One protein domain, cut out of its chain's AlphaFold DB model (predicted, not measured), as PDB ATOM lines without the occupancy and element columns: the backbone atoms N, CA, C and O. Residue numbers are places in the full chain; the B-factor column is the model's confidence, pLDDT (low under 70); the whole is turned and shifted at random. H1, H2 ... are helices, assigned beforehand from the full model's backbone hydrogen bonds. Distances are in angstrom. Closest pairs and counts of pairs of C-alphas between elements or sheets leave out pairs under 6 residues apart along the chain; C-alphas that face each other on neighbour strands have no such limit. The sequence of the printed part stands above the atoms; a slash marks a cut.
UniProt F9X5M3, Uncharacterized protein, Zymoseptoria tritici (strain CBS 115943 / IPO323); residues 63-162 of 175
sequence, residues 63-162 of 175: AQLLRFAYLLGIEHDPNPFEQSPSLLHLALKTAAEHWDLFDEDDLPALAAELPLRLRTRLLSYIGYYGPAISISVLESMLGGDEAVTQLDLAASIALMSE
ATOM      1  N   ALA A  63      49.916  17.057  85.561       58.72
ATOM      2  CA  ALA A  63      48.664  17.286  84.839       58.72
ATOM      3  C   ALA A  63      48.560  16.442  83.549       58.72
ATOM      4  O   ALA A  63      47.466  16.115  83.093       58.72
ATOM      5  N   GLN A  64      49.701  16.031  82.992       59.38
ATOM      6  CA  GLN A  64      49.805  15.188  81.803       59.38
ATOM      7  C   GLN A  64      49.254  13.765  82.024       59.38
ATOM      8  O   GLN A  64      48.549  13.248  81.157       59.38
ATOM      9  N   LEU A  65      49.484  13.146  83.194       58.03
ATOM     10  CA  LEU A  65      48.944  11.810  83.506       58.03
ATOM     11  C   LEU A  65      47.428  11.843  83.751       58.03
ATOM     12  O   LEU A  65      46.727  10.873  83.453       58.03
ATOM     13  N   LEU A  66      46.917  12.965  84.263       57.38
ATOM     14  CA  LEU A  66      45.483  13.207  84.449       57.38
ATOM     15  C   LEU A  66      44.782  13.439  83.104       57.38
ATOM     16  O   LEU A  66      43.714  12.885  82.860       57.38
ATOM     17  N   ARG A  67      45.428  14.161  82.180       56.19
ATOM     18  CA  ARG A  67      44.949  14.328  80.801       56.19
ATOM     19  C   ARG A  67      44.847  12.988  80.064       56.19
ATOM     20  O   ARG A  67      43.875  12.772  79.349       56.19
ATOM     21  N   PHE A  68      45.785  12.065  80.285       55.25
ATOM     22  CA  PHE A  68      45.718  10.706  79.732       55.25
ATOM     23  C   PHE A  68      44.544   9.892  80.306       55.25
ATOM     24  O   PHE A  68      43.826   9.225  79.566       55.25
ATOM     25  N   ALA A  69      44.298   9.982  81.618       55.94
ATOM     26  CA  ALA A  69      43.168   9.318  82.275       55.94
ATOM     27  C   ALA A  69      41.801   9.841  81.792       55.94
ATOM     28  O   ALA A  69      40.872   9.052  81.597       55.94
ATOM     29  N   TYR A  70      41.714  11.156  81.573       57.41
ATOM     30  CA  TYR A  70      40.542  11.845  81.037       57.41
ATOM     31  C   TYR A  70      40.266  11.458  79.576       57.41
ATOM     32  O   TYR A  70      39.140  11.112  79.227       57.41
ATOM     33  N   LEU A  71      41.301  11.429  78.729       51.88
ATOM     34  CA  LEU A  71      41.177  11.054  77.312       51.88
ATOM     35  C   LEU A  71      40.828   9.574  77.105       51.88
ATOM     36  O   LEU A  71      40.115   9.236  76.166       51.88
ATOM     37  N   LEU A  72      41.248   8.691  78.015       55.50
ATOM     38  CA  LEU A  72      40.854   7.278  78.002       55.50
ATOM     39  C   LEU A  72      39.395   7.032  78.438       55.50
ATOM     40  O   LEU A  72      38.950   5.882  78.434       55.50
ATOM     41  N   GLY A  73      38.653   8.077  78.829       53.50
ATOM     42  CA  GLY A  73      37.245   7.986  79.229       53.50
ATOM     43  C   GLY A  73      37.012   7.287  80.572       53.50
ATOM     44  O   GLY A  73      35.894   6.859  80.850       53.50
ATOM     45  N   ILE A  74      38.060   7.136  81.390       55.56
ATOM     46  CA  ILE A  74      38.002   6.409  82.670       55.56
ATOM     47  C   ILE A  74      37.682   7.362  83.834       55.56
ATOM     48  O   ILE A  74      37.033   6.952  84.793       55.56
ATOM     49  N   GLU A  75      38.091   8.632  83.756       55.19
ATOM     50  CA  GLU A  75      37.764   9.655  84.760       55.19
ATOM     51  C   GLU A  75      36.836  10.720  84.153       55.19
ATOM     52  O   GLU A  75      37.179  11.381  83.176       55.19
ATOM     53  N   HIS A  76      35.626  10.844  84.714       49.16
ATOM     54  CA  HIS A  76      34.531  11.680  84.194       49.16
ATOM     55  C   HIS A  76      34.349  13.004  84.960       49.16
ATOM     56  O   HIS A  76      33.328  13.669  84.801       49.16
ATOM     57  N   ASP A  77      35.299  13.392  85.812       50.12
ATOM     58  CA  ASP A  77      35.123  14.541  86.705       50.12
ATOM     59  C   ASP A  77      36.028  15.714  86.288       50.12
ATOM     60  O   ASP A  77      37.249  15.547  86.210       50.12
ATOM     61  N   PRO A  78      35.478  16.906  85.995       54.00
ATOM     62  CA  PRO A  78      36.248  18.068  85.549       54.00
ATOM     63  C   PRO A  78      37.166  18.692  86.614       54.00
ATOM     64  O   PRO A  78      37.841  19.672  86.297       54.00
ATOM     65  N   ASN A  79      37.213  18.174  87.851       50.75
ATOM     66  CA  ASN A  79      38.024  18.745  88.932       50.75
ATOM     67  C   ASN A  79      39.161  17.799  89.397       50.75
ATOM     68  O   ASN A  79      39.035  17.111  90.414       50.75
ATOM     69  N   PRO A  80      40.305  17.758  88.682       54.09
ATOM     70  CA  PRO A  80      41.394  16.805  88.934       54.09
ATOM     71  C   PRO A  80      42.159  17.029  90.253       54.09
ATOM     72  O   PRO A  80      42.960  16.180  90.648       54.09
ATOM     73  N   PHE A  81      41.932  18.159  90.930       48.88
ATOM     74  CA  PHE A  81      42.638  18.557  92.154       48.88
ATOM     75  C   PHE A  81      41.913  18.172  93.452       48.88
ATOM     76  O   PHE A  81      42.499  18.272  94.526       48.88
ATOM     77  N   GLU A  82      40.653  17.732  93.383       47.06
ATOM     78  CA  GLU A  82      39.856  17.393  94.576       47.06
ATOM     79  C   GLU A  82      39.656  15.885  94.766       47.06
ATOM     80  O   GLU A  82      39.189  15.437  95.816       47.06
ATOM     81  N   GLN A  83      40.028  15.077  93.774       55.03
ATOM     82  CA  GLN A  83      39.826  13.639  93.840       55.03
ATOM     83  C   GLN A  83      40.985  12.938  94.541       55.03
ATOM     84  O   GLN A  83      42.149  13.020  94.140       55.03
ATOM     85  N   SER A  84      40.624  12.187  95.587       53.06
ATOM     86  CA  SER A  84      41.510  11.210  96.218       53.06
ATOM     87  C   SER A  84      42.123  10.316  95.144       53.06
ATOM     88  O   SER A  84      41.428   9.972  94.182       53.06
ATOM     89  N   PRO A  85      43.404   9.937  95.267       60.47
ATOM     90  CA  PRO A  85      44.055   9.215  94.205       60.47
ATOM     91  C   PRO A  85      43.312   7.915  93.924       60.47
ATOM     92  O   PRO A  85      43.150   7.089  94.822       60.47
ATOM     93  N   SER A  86      42.819   7.760  92.688       71.69
ATOM     94  CA  SER A  86      42.151   6.533  92.271       71.69
ATOM     95  C   SER A  86      43.066   5.348  92.574       71.69
ATOM     96  O   SER A  86      44.281   5.426  92.384       71.69
ATOM     97  N   LEU A  87      42.493   4.251  93.079       79.19
ATOM     98  CA  LEU A  87      43.255   3.050  93.442       79.19
ATOM     99  C   LEU A  87      44.156   2.600  92.286       79.19
ATOM    100  O   LEU A  87      45.303   2.226  92.496       79.19
ATOM    101  N   LEU A  88      43.645   2.728  91.061       80.81
ATOM    102  CA  LEU A  88      44.370   2.465  89.827       80.81
ATOM    103  C   LEU A  88      45.605   3.361  89.674       80.81
ATOM    104  O   LEU A  88      46.672   2.859  89.352       80.81
ATOM    105  N   HIS A  89      45.496   4.671  89.917       81.00
ATOM    106  CA  HIS A  89      46.661   5.560  89.887       81.00
ATOM    107  C   HIS A  89      47.706   5.147  90.919       81.00
ATOM    108  O   HIS A  89      48.885   5.111  90.588       81.00
ATOM    109  N   LEU A  90      47.279   4.858  92.153       83.31
ATOM    110  CA  LEU A  90      48.208   4.475  93.209       83.31
ATOM    111  C   LEU A  90      48.910   3.162  92.848       83.31
ATOM    112  O   LEU A  90      50.127   3.112  92.917       83.31
ATOM    113  N   ALA A  91      48.160   2.164  92.372       85.38
ATOM    114  CA  ALA A  91      48.687   0.876  91.935       85.38
ATOM    115  C   ALA A  91      49.679   1.009  90.768       85.38
ATOM    116  O   ALA A  91      50.766   0.440  90.821       85.38
ATOM    117  N   LEU A  92      49.342   1.792  89.735       85.56
ATOM    118  CA  LEU A  92      50.234   2.021  88.592       85.56
ATOM    119  C   LEU A  92      51.477   2.822  88.985       85.56
ATOM    120  O   LEU A  92      52.567   2.518  88.514       85.56
ATOM    121  N   LYS A  93      51.330   3.817  89.866       86.19
ATOM    122  CA  LYS A  93      52.462   4.568  90.410       86.19
ATOM    123  C   LYS A  93      53.381   3.655  91.214       86.19
ATOM    124  O   LYS A  93      54.572   3.641  90.950       86.19
ATOM    125  N   THR A  94      52.839   2.851  92.128       87.81
ATOM    126  CA  THR A  94      53.650   1.922  92.923       87.81
ATOM    127  C   THR A  94      54.323   0.866  92.057       87.81
ATOM    128  O   THR A  94      55.475   0.542  92.313       87.81
ATOM    129  N   ALA A  95      53.641   0.358  91.024       88.31
ATOM    130  CA  ALA A  95      54.219  -0.602  90.088       88.31
ATOM    131  C   ALA A  95      55.355   0.019  89.261       88.31
ATOM    132  O   ALA A  95      56.368  -0.631  89.044       88.31
ATOM    133  N   ALA A  96      55.214   1.281  88.847       88.50
ATOM    134  CA  ALA A  96      56.263   2.013  88.144       88.50
ATOM    135  C   ALA A  96      57.467   2.343  89.042       88.50
ATOM    136  O   ALA A  96      58.605   2.217  88.605       88.50
ATOM    137  N   GLU A  97      57.230   2.740  90.295       88.06
ATOM    138  CA  GLU A  97      58.294   3.014  91.274       88.06
ATOM    139  C   GLU A  97      59.077   1.751  91.652       88.06
ATOM    140  O   GLU A  97      60.268   1.830  91.931       88.06
ATOM    141  N   HIS A  98      58.420   0.589  91.645       90.25
ATOM    142  CA  HIS A  98      59.028  -0.706  91.960       90.25
ATOM    143  C   HIS A  98      59.162  -1.579  90.710       90.25
ATOM    144  O   HIS A  98      58.991  -2.795  90.781       90.25
ATOM    145  N   TRP A  99      59.454  -0.959  89.561       89.44
ATOM    146  CA  TRP A  99      59.603  -1.681  88.296       89.44
ATOM    147  C   TRP A  99      60.734  -2.720  88.339       89.44
ATOM    148  O   TRP A  99      60.642  -3.743  87.677       89.44
ATOM    149  N   ASP A 100      61.738  -2.508  89.194       86.81
ATOM    150  CA  ASP A 100      62.849  -3.440  89.435       86.81
ATOM    151  C   ASP A 100      62.412  -4.810  89.990       86.81
ATOM    152  O   ASP A 100      63.218  -5.733  90.042       86.81
ATOM    153  N   LEU A 101      61.161  -4.947  90.449       87.38
ATOM    154  CA  LEU A 101      60.600  -6.228  90.891       87.38
ATOM    155  C   LEU A 101      60.089  -7.097  89.733       87.38
ATOM    156  O   LEU A 101      59.734  -8.246  89.979       87.38
ATOM    157  N   PHE A 102      59.987  -6.549  88.519       85.38
ATOM    158  CA  PHE A 102      59.533  -7.278  87.340       85.38
ATOM    159  C   PHE A 102      60.741  -7.719  86.515       85.38
ATOM    160  O   PHE A 102      61.424  -6.889  85.912       85.38
ATOM    161  N   ASP A 103      60.969  -9.029  86.461       87.56
ATOM    162  CA  ASP A 103      62.005  -9.604  85.610       87.56
ATOM    163  C   ASP A 103      61.535  -9.667  84.149       87.56
ATOM    164  O   ASP A 103      60.337  -9.678  83.854       87.56
ATOM    165  N   GLU A 104      62.479  -9.747  83.205       80.69
ATOM    166  CA  GLU A 104      62.152  -9.829  81.772       80.69
ATOM    167  C   GLU A 104      61.275 -11.050  81.429       80.69
ATOM    168  O   GLU A 104      60.479 -10.985  80.490       80.69
ATOM    169  N   ASP A 105      61.367 -12.118  82.225       84.75
ATOM    170  CA  ASP A 105      60.566 -13.340  82.095       84.75
ATOM    171  C   ASP A 105      59.111 -13.168  82.576       84.75
ATOM    172  O   ASP A 105      58.221 -13.890  82.118       84.75
ATOM    173  N   ASP A 106      58.844 -12.192  83.451       85.31
ATOM    174  CA  ASP A 106      57.505 -11.903  83.981       85.31
ATOM    175  C   ASP A 106      56.714 -10.954  83.070       85.31
ATOM    176  O   ASP A 106      55.480 -10.928  83.094       85.31
ATOM    177  N   LEU A 107      57.406 -10.185  82.225       83.62
ATOM    178  CA  LEU A 107      56.785  -9.210  81.323       83.62
ATOM    179  C   LEU A 107      55.781  -9.826  80.340       83.62
ATOM    180  O   LEU A 107      54.719  -9.231  80.160       83.62
ATOM    181  N   PRO A 108      56.030 -10.994  79.715       82.56
ATOM    182  CA  PRO A 108      55.051 -11.630  78.839       82.56
ATOM    183  C   PRO A 108      53.807 -12.096  79.602       82.56
ATOM    184  O   PRO A 108      52.698 -11.998  79.080       82.56
ATOM    185  N   ALA A 109      53.976 -12.574  80.840       85.00
ATOM    186  CA  ALA A 109      52.862 -12.976  81.694       85.00
ATOM    187  C   ALA A 109      52.019 -11.755  82.088       85.00
ATOM    188  O   ALA A 109      50.800 -11.752  81.912       85.00
ATOM    189  N   LEU A 110      52.679 -10.669  82.495       83.94
ATOM    190  CA  LEU A 110      52.041  -9.388  82.777       83.94
ATOM    191  C   LEU A 110      51.326  -8.825  81.538       83.94
ATOM    192  O   LEU A 110      50.217  -8.295  81.637       83.94
ATOM    193  N   ALA A 111      51.938  -8.966  80.360       83.19
ATOM    194  CA  ALA A 111      51.373  -8.506  79.101       83.19
ATOM    195  C   ALA A 111      50.124  -9.300  78.683       83.19
ATOM    196  O   ALA A 111      49.220  -8.734  78.068       83.19
ATOM    197  N   ALA A 112      50.062 -10.587  79.032       83.12
ATOM    198  CA  ALA A 112      48.915 -11.450  78.770       83.12
ATOM    199  C   ALA A 112      47.737 -11.177  79.719       83.12
ATOM    200  O   ALA A 112      46.580 -11.288  79.314       83.12
ATOM    201  N   GLU A 113      48.013 -10.815  80.973       85.06
ATOM    202  CA  GLU A 113      46.979 -10.536  81.978       85.06
ATOM    203  C   GLU A 113      46.399  -9.120  81.871       85.06
ATOM    204  O   GLU A 113      45.222  -8.898  82.178       85.06
ATOM    205  N   LEU A 114      47.206  -8.146  81.438       82.88
ATOM    206  CA  LEU A 114      46.795  -6.747  81.364       82.88
ATOM    207  C   LEU A 114      46.275  -6.357  79.969       82.88
ATOM    208  O   LEU A 114      47.000  -6.454  78.977       82.88
ATOM    209  N   PRO A 115      45.074  -5.755  79.877       84.69
ATOM    210  CA  PRO A 115      44.610  -5.104  78.654       84.69
ATOM    211  C   PRO A 115      45.612  -4.062  78.143       84.69
ATOM    212  O   PRO A 115      46.198  -3.316  78.937       84.69
ATOM    213  N   LEU A 116      45.748  -3.918  76.821       81.38
ATOM    214  CA  LEU A 116      46.699  -2.988  76.188       81.38
ATOM    215  C   LEU A 116      46.584  -1.544  76.705       81.38
ATOM    216  O   LEU A 116      47.582  -0.837  76.856       81.38
ATOM    217  N   ARG A 117      45.370  -1.104  77.054       78.00
ATOM    218  CA  ARG A 117      45.123   0.222  77.652       78.00
ATOM    219  C   ARG A 117      45.815   0.406  79.005       78.00
ATOM    220  O   ARG A 117      46.284   1.497  79.313       78.00
ATOM    221  N   LEU A 118      45.873  -0.642  79.827       81.50
ATOM    222  CA  LEU A 118      46.590  -0.602  81.101       81.50
ATOM    223  C   LEU A 118      48.098  -0.727  80.894       81.50
ATOM    224  O   LEU A 118      48.835  -0.019  81.567       81.50
ATOM    225  N   ARG A 119      48.546  -1.528  79.920       85.81
ATOM    226  CA  ARG A 119      49.970  -1.661  79.558       85.81
ATOM    227  C   ARG A 119      50.564  -0.327  79.107       85.81
ATOM    228  O   ARG A 119      51.551   0.143  79.661       85.81
ATOM    229  N   THR A 120      49.890   0.350  78.181       82.81
ATOM    230  CA  THR A 120      50.259   1.700  77.714       82.81
ATOM    231  C   THR A 120      50.217   2.750  78.824       82.81
ATOM    232  O   THR A 120      51.085   3.621  78.887       82.81
ATOM    233  N   ARG A 121      49.247   2.665  79.742       81.25
ATOM    234  CA  ARG A 121      49.201   3.547  80.913       81.25
ATOM    235  C   ARG A 121      50.329   3.252  81.896       81.25
ATOM    236  O   ARG A 121      50.892   4.179  82.447       81.25
ATOM    237  N   LEU A 122      50.680   1.994  82.112       85.50
ATOM    238  CA  LEU A 122      51.798   1.632  82.972       85.50
ATOM    239  C   LEU A 122      53.116   2.155  82.391       85.50
ATOM    240  O   LEU A 122      53.873   2.789  83.114       85.50
ATOM    241  N   LEU A 123      53.324   2.026  81.075       84.56
ATOM    242  CA  LEU A 123      54.481   2.608  80.381       84.56
ATOM    243  C   LEU A 123      54.588   4.126  80.570       84.56
ATOM    244  O   LEU A 123      55.688   4.630  80.780       84.56
ATOM    245  N   SER A 124      53.473   4.867  80.559       83.44
ATOM    246  CA  SER A 124      53.520   6.315  80.824       83.44
ATOM    247  C   SER A 124      53.852   6.650  82.280       83.44
ATOM    248  O   SER A 124      54.487   7.670  82.538       83.44
ATOM    249  N   TYR A 125      53.481   5.788  83.232       85.06
ATOM    250  CA  TYR A 125      53.882   5.934  84.633       85.06
ATOM    251  C   TYR A 125      55.348   5.553  84.842       85.06
ATOM    252  O   TYR A 125      56.036   6.259  85.572       85.06
ATOM    253  N   ILE A 126      55.847   4.511  84.174       87.19
ATOM    254  CA  ILE A 126      57.265   4.127  84.203       87.19
ATOM    255  C   ILE A 126      58.123   5.238  83.602       87.19
ATOM    256  O   ILE A 126      59.097   5.646  84.217       87.19
ATOM    257  N   GLY A 127      57.718   5.816  82.469       83.50
ATOM    258  CA  GLY A 127      58.440   6.933  81.856       83.50
ATOM    259  C   GLY A 127      58.516   8.197  82.723       83.50
ATOM    260  O   GLY A 127      59.350   9.056  82.455       83.50
ATOM    261  N   TYR A 128      57.662   8.329  83.746       82.00
ATOM    262  CA  TYR A 128      57.643   9.492  84.639       82.00
ATOM    263  C   TYR A 128      58.220   9.212  86.038       82.00
ATOM    264  O   TYR A 128      58.925  10.060  86.580       82.00
ATOM    265  N   TYR A 129      57.903   8.064  86.641       81.25
ATOM    266  CA  TYR A 129      58.300   7.698  88.011       81.25
ATOM    267  C   TYR A 129      59.318   6.559  88.080       81.25
ATOM    268  O   TYR A 129      59.950   6.384  89.118       81.25
ATOM    269  N   GLY A 130      59.417   5.755  87.025       81.81
ATOM    270  CA  GLY A 130      60.206   4.532  87.008       81.81
ATOM    271  C   GLY A 130      61.618   4.711  86.438       81.81
ATOM    272  O   GLY A 130      61.995   5.798  85.989       81.81
ATOM    273  N   PRO A 131      62.417   3.633  86.464       84.75
ATOM    274  CA  PRO A 131      63.750   3.595  85.878       84.75
ATOM    275  C   PRO A 131      63.700   3.620  84.342       84.75
ATOM    276  O   PRO A 131      62.662   3.391  83.716       84.75
ATOM    277  N   ALA A 132      64.849   3.884  83.714       83.19
ATOM    278  CA  ALA A 132      64.971   3.818  82.261       83.19
ATOM    279  C   ALA A 132      64.722   2.382  81.772       83.19
ATOM    280  O   ALA A 132      65.433   1.457  82.161       83.19
ATOM    281  N   ILE A 133      63.727   2.210  80.904       84.00
ATOM    282  CA  ILE A 133      63.369   0.915  80.318       84.00
ATOM    283  C   ILE A 133      64.058   0.690  78.975       84.00
ATOM    284  O   ILE A 133      64.280   1.623  78.200       84.00
ATOM    285  N   SER A 134      64.381  -0.569  78.689       84.38
ATOM    286  CA  SER A 134      64.918  -0.993  77.400       84.38
ATOM    287  C   SER A 134      63.817  -1.082  76.335       84.38
ATOM    288  O   SER A 134      62.628  -1.230  76.622       84.38
ATOM    289  N   ILE A 135      64.226  -1.011  75.066       81.88
ATOM    290  CA  ILE A 135      63.314  -1.132  73.917       81.88
ATOM    291  C   ILE A 135      62.667  -2.525  73.871       81.88
ATOM    292  O   ILE A 135      61.499  -2.632  73.511       81.88
ATOM    293  N   SER A 136      63.374  -3.573  74.310       82.06
ATOM    294  CA  SER A 136      62.842  -4.941  74.389       82.06
ATOM    295  C   SER A 136      61.638  -5.053  75.330       82.06
ATOM    296  O   SER A 136      60.652  -5.701  74.991       82.06
ATOM    297  N   VAL A 137      61.678  -4.370  76.480       82.75
ATOM    298  CA  VAL A 137      60.562  -4.292  77.443       82.75
ATOM    299  C   VAL A 137      59.363  -3.566  76.839       82.75
ATOM    300  O   VAL A 137      58.209  -3.924  77.069       82.75
ATOM    301  N   LEU A 138      59.628  -2.531  76.044       82.12
ATOM    302  CA  LEU A 138      58.586  -1.769  75.372       82.12
ATOM    303  C   LEU A 138      57.893  -2.632  74.306       82.12
ATOM    304  O   LEU A 138      56.665  -2.671  74.258       82.12
ATOM    305  N   GLU A 139      58.662  -3.381  73.514       82.31
ATOM    306  CA  GLU A 139      58.137  -4.327  72.523       82.31
ATOM    307  C   GLU A 139      57.353  -5.481  73.158       82.31
ATOM    308  O   GLU A 139      56.293  -5.832  72.644       82.31
ATOM    309  N   SER A 140      57.801  -6.040  74.285       82.25
ATOM    310  CA  SER A 140      57.069  -7.115  74.970       82.25
ATOM    311  C   SER A 140      55.752  -6.624  75.585       82.25
ATOM    312  O   SER A 140      54.730  -7.300  75.487       82.25
ATOM    313  N   MET A 141      55.740  -5.409  76.140       80.75
ATOM    314  CA  MET A 141      54.548  -4.779  76.717       80.75
ATOM    315  C   MET A 141      53.527  -4.331  75.665       80.75
ATOM    316  O   MET A 141      52.321  -4.397  75.914       80.75
ATOM    317  N   LEU A 142      53.986  -3.850  74.505       80.69
ATOM    318  CA  LEU A 142      53.129  -3.417  73.390       80.69
ATOM    319  C   LEU A 142      52.800  -4.550  72.411       80.69
ATOM    320  O   LEU A 142      51.892  -4.400  71.595       80.69
ATOM    321  N   GLY A 143      53.503  -5.678  72.500       71.69
ATOM    322  CA  GLY A 143      53.246  -6.874  71.715       71.69
ATOM    323  C   GLY A 143      51.888  -7.485  72.057       71.69
ATOM    324  O   GLY A 143      51.545  -7.698  73.221       71.69
ATOM    325  N   GLY A 144      51.076  -7.750  71.036       68.31
ATOM    326  CA  GLY A 144      49.794  -8.434  71.182       68.31
ATOM    327  C   GLY A 144      48.830  -8.123  70.041       68.31
ATOM    328  O   GLY A 144      48.767  -6.995  69.563       68.31
ATOM    329  N   ASP A 145      48.054  -9.125  69.632       58.31
ATOM    330  CA  ASP A 145      47.007  -9.016  68.603       58.31
ATOM    331  C   ASP A 145      45.671  -8.562  69.227       58.31
ATOM    332  O   ASP A 145      44.610  -9.151  69.029       58.31
ATOM    333  N   GLU A 146      45.731  -7.548  70.095       61.38
ATOM    334  CA  GLU A 146      44.530  -6.957  70.680       61.38
ATOM    335  C   GLU A 146      44.023  -5.881  69.716       61.38
ATOM    336  O   GLU A 146      44.697  -4.879  69.475       61.38
ATOM    337  N   ALA A 147      42.840  -6.088  69.132       53.03
ATOM    338  CA  ALA A 147      42.244  -5.134  68.204       53.03
ATOM    339  C   ALA A 147      41.962  -3.815  68.930       53.03
ATOM    340  O   ALA A 147      41.017  -3.691  69.715       53.03
ATOM    341  N   VAL A 148      42.794  -2.810  68.674       53.53
ATOM    342  CA  VAL A 148      42.702  -1.553  69.401       53.53
ATOM    343  C   VAL A 148      41.587  -0.700  68.816       53.53
ATOM    344  O   VAL A 148      41.763   0.043  67.859       53.53
ATOM    345  N   THR A 149      40.398  -0.826  69.398       52.91
ATOM    346  CA  THR A 149      39.187  -0.130  68.935       52.91
ATOM    347  C   THR A 149      39.238   1.384  69.153       52.91
ATOM    348  O   THR A 149      38.570   2.131  68.445       52.91
ATOM    349  N   GLN A 150      40.043   1.844  70.116       49.41
ATOM    350  CA  GLN A 150      40.323   3.255  70.391       49.41
ATOM    351  C   GLN A 150      41.769   3.373  70.886       49.41
ATOM    352  O   GLN A 150      42.030   3.289  72.087       49.41
ATOM    353  N   LEU A 151      42.717   3.493  69.956       51.25
ATOM    354  CA  LEU A 151      44.106   3.858  70.247       51.25
ATOM    355  C   LEU A 151      44.229   5.346  69.942       51.25
ATOM    356  O   LEU A 151      44.339   5.734  68.781       51.25
ATOM    357  N   ASP A 152      44.132   6.191  70.966       53.31
ATOM    358  CA  ASP A 152      44.307   7.627  70.763       53.31
ATOM    359  C   ASP A 152      45.808   7.953  70.678       53.31
ATOM    360  O   ASP A 152      46.470   8.293  71.662       53.31
ATOM    361  N   LEU A 153      46.354   7.786  69.468       51.03
ATOM    362  CA  LEU A 153      47.724   8.132  69.057       51.03
ATOM    363  C   LEU A 153      48.102   9.591  69.369       51.03
ATOM    364  O   LEU A 153      49.283   9.932  69.396       51.03
ATOM    365  N   ALA A 154      47.127  10.468  69.627       48.41
ATOM    366  CA  ALA A 154      47.390  11.862  69.966       48.41
ATOM    367  C   ALA A 154      48.159  12.012  71.291       48.41
ATOM    368  O   ALA A 154      48.936  12.955  71.449       48.41
ATOM    369  N   ALA A 155      47.988  11.083  72.237       45.97
ATOM    370  CA  ALA A 155      48.662  11.148  73.529       45.97
ATOM    371  C   ALA A 155      50.130  10.694  73.475       45.97
ATOM    372  O   ALA A 155      50.971  11.289  74.148       45.97
ATOM    373  N   SER A 156      50.453   9.686  72.658       48.75
ATOM    374  CA  SER A 156      51.839   9.246  72.456       48.75
ATOM    375  C   SER A 156      52.643  10.280  71.665       48.75
ATOM    376  O   SER A 156      53.773  10.582  72.038       48.75
ATOM    377  N   ILE A 157      52.039  10.916  70.652       54.31
ATOM    378  CA  ILE A 157      52.679  12.007  69.899       54.31
ATOM    379  C   ILE A 157      52.873  13.250  70.781       54.31
ATOM    380  O   ILE A 157      53.925  13.880  70.713       54.31
ATOM    381  N   ALA A 158      51.918  13.594  71.654       51.22
ATOM    382  CA  ALA A 158      52.057  14.751  72.545       51.22
ATOM    383  C   ALA A 158      53.209  14.602  73.556       51.22
ATOM    384  O   ALA A 158      53.840  15.597  73.899       51.22
ATOM    385  N   LEU A 159      53.511  13.379  74.001       47.53
ATOM    386  CA  LEU A 159      54.644  13.102  74.894       47.53
ATOM    387  C   LEU A 159      55.993  13.161  74.152       47.53
ATOM    388  O   LEU A 159      57.007  13.503  74.754       47.53
ATOM    389  N   MET A 160      55.998  12.884  72.842       48.59
ATOM    390  CA  MET A 160      57.183  12.994  71.981       48.59
ATOM    391  C   MET A 160      57.412  14.415  71.427       48.59
ATOM    392  O   MET A 160      58.543  14.770  71.116       48.59
ATOM    393  N   SER A 161      56.364  15.238  71.309       47.75
ATOM    394  CA  SER A 161      56.406  16.550  70.636       47.75
ATOM    395  C   SER A 161      56.980  17.703  71.471       47.75
ATOM    396  O   SER A 161      57.242  18.756  70.896       47.75
ATOM    397  N   GLU A 162      57.161  17.556  72.787       47.34
ATOM    398  CA  GLU A 162      57.729  18.620  73.644       47.34
ATOM    399  C   GLU A 162      59.172  18.355  74.119       47.34
ATOM    400  O   GLU A 162      59.740  19.176  74.837       47.34
TER     401      GLU A 162
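This is residues 63 to 162 of the 175 residues of an uncharacterized protein of Zymoseptoria tritici (strain CBS 115943 / IPO323) (UniProt F9X5M3). H4 makes the middle, with H2 crossing it and H5, side by side with H3, packed on it. H1 lies loosely near H4 and H6, and residues 72 to 86 loop widely. The printed part has 100 residues with six named helices, H1 to H6 in order along the chain, which hold 57 of them, and no named strand; its class is all helix, and it is compact, with a radius of gyration of the C-alphas of 13.7 A and spans of 40 by 29 by 29 A.

H4, residues 116 to 129, measures 19.7 A from C-alpha 116 (46.699, -2.988, 76.188) to C-alpha 129 (58.300, 7.698, 88.011). H2 is residues 87 to 97, 15.2 A; H1 63 to 71; H3 107 to 113; H5 135 to 142; H6 153 to 160.

H4 touches H2 at a steep tilt of 55 degrees; closest C-alphas Ala 96 and Ile 126, 4.6 A. H4 and H5 touch as a helical hairpin; closest C-alphas Arg 119 and Met 141, 6.2 A. H3 touches H5; closest C-alphas Ala 111 and Met 141, 5.4 A. H1 and H6 are close but not clearly touching; closest C-alphas Phe 68 and Ala 155, 6.9 A. Every helix has each O i to N i+4 pair within hydrogen-bond range.

The farthest C-alphas, Pro 78 and Asp 105, are 39.9 A apart. The printed part has no cut; H1 to H2 is a long link. Residues 63 to 85 and 144 to 162 have pLDDT under 70.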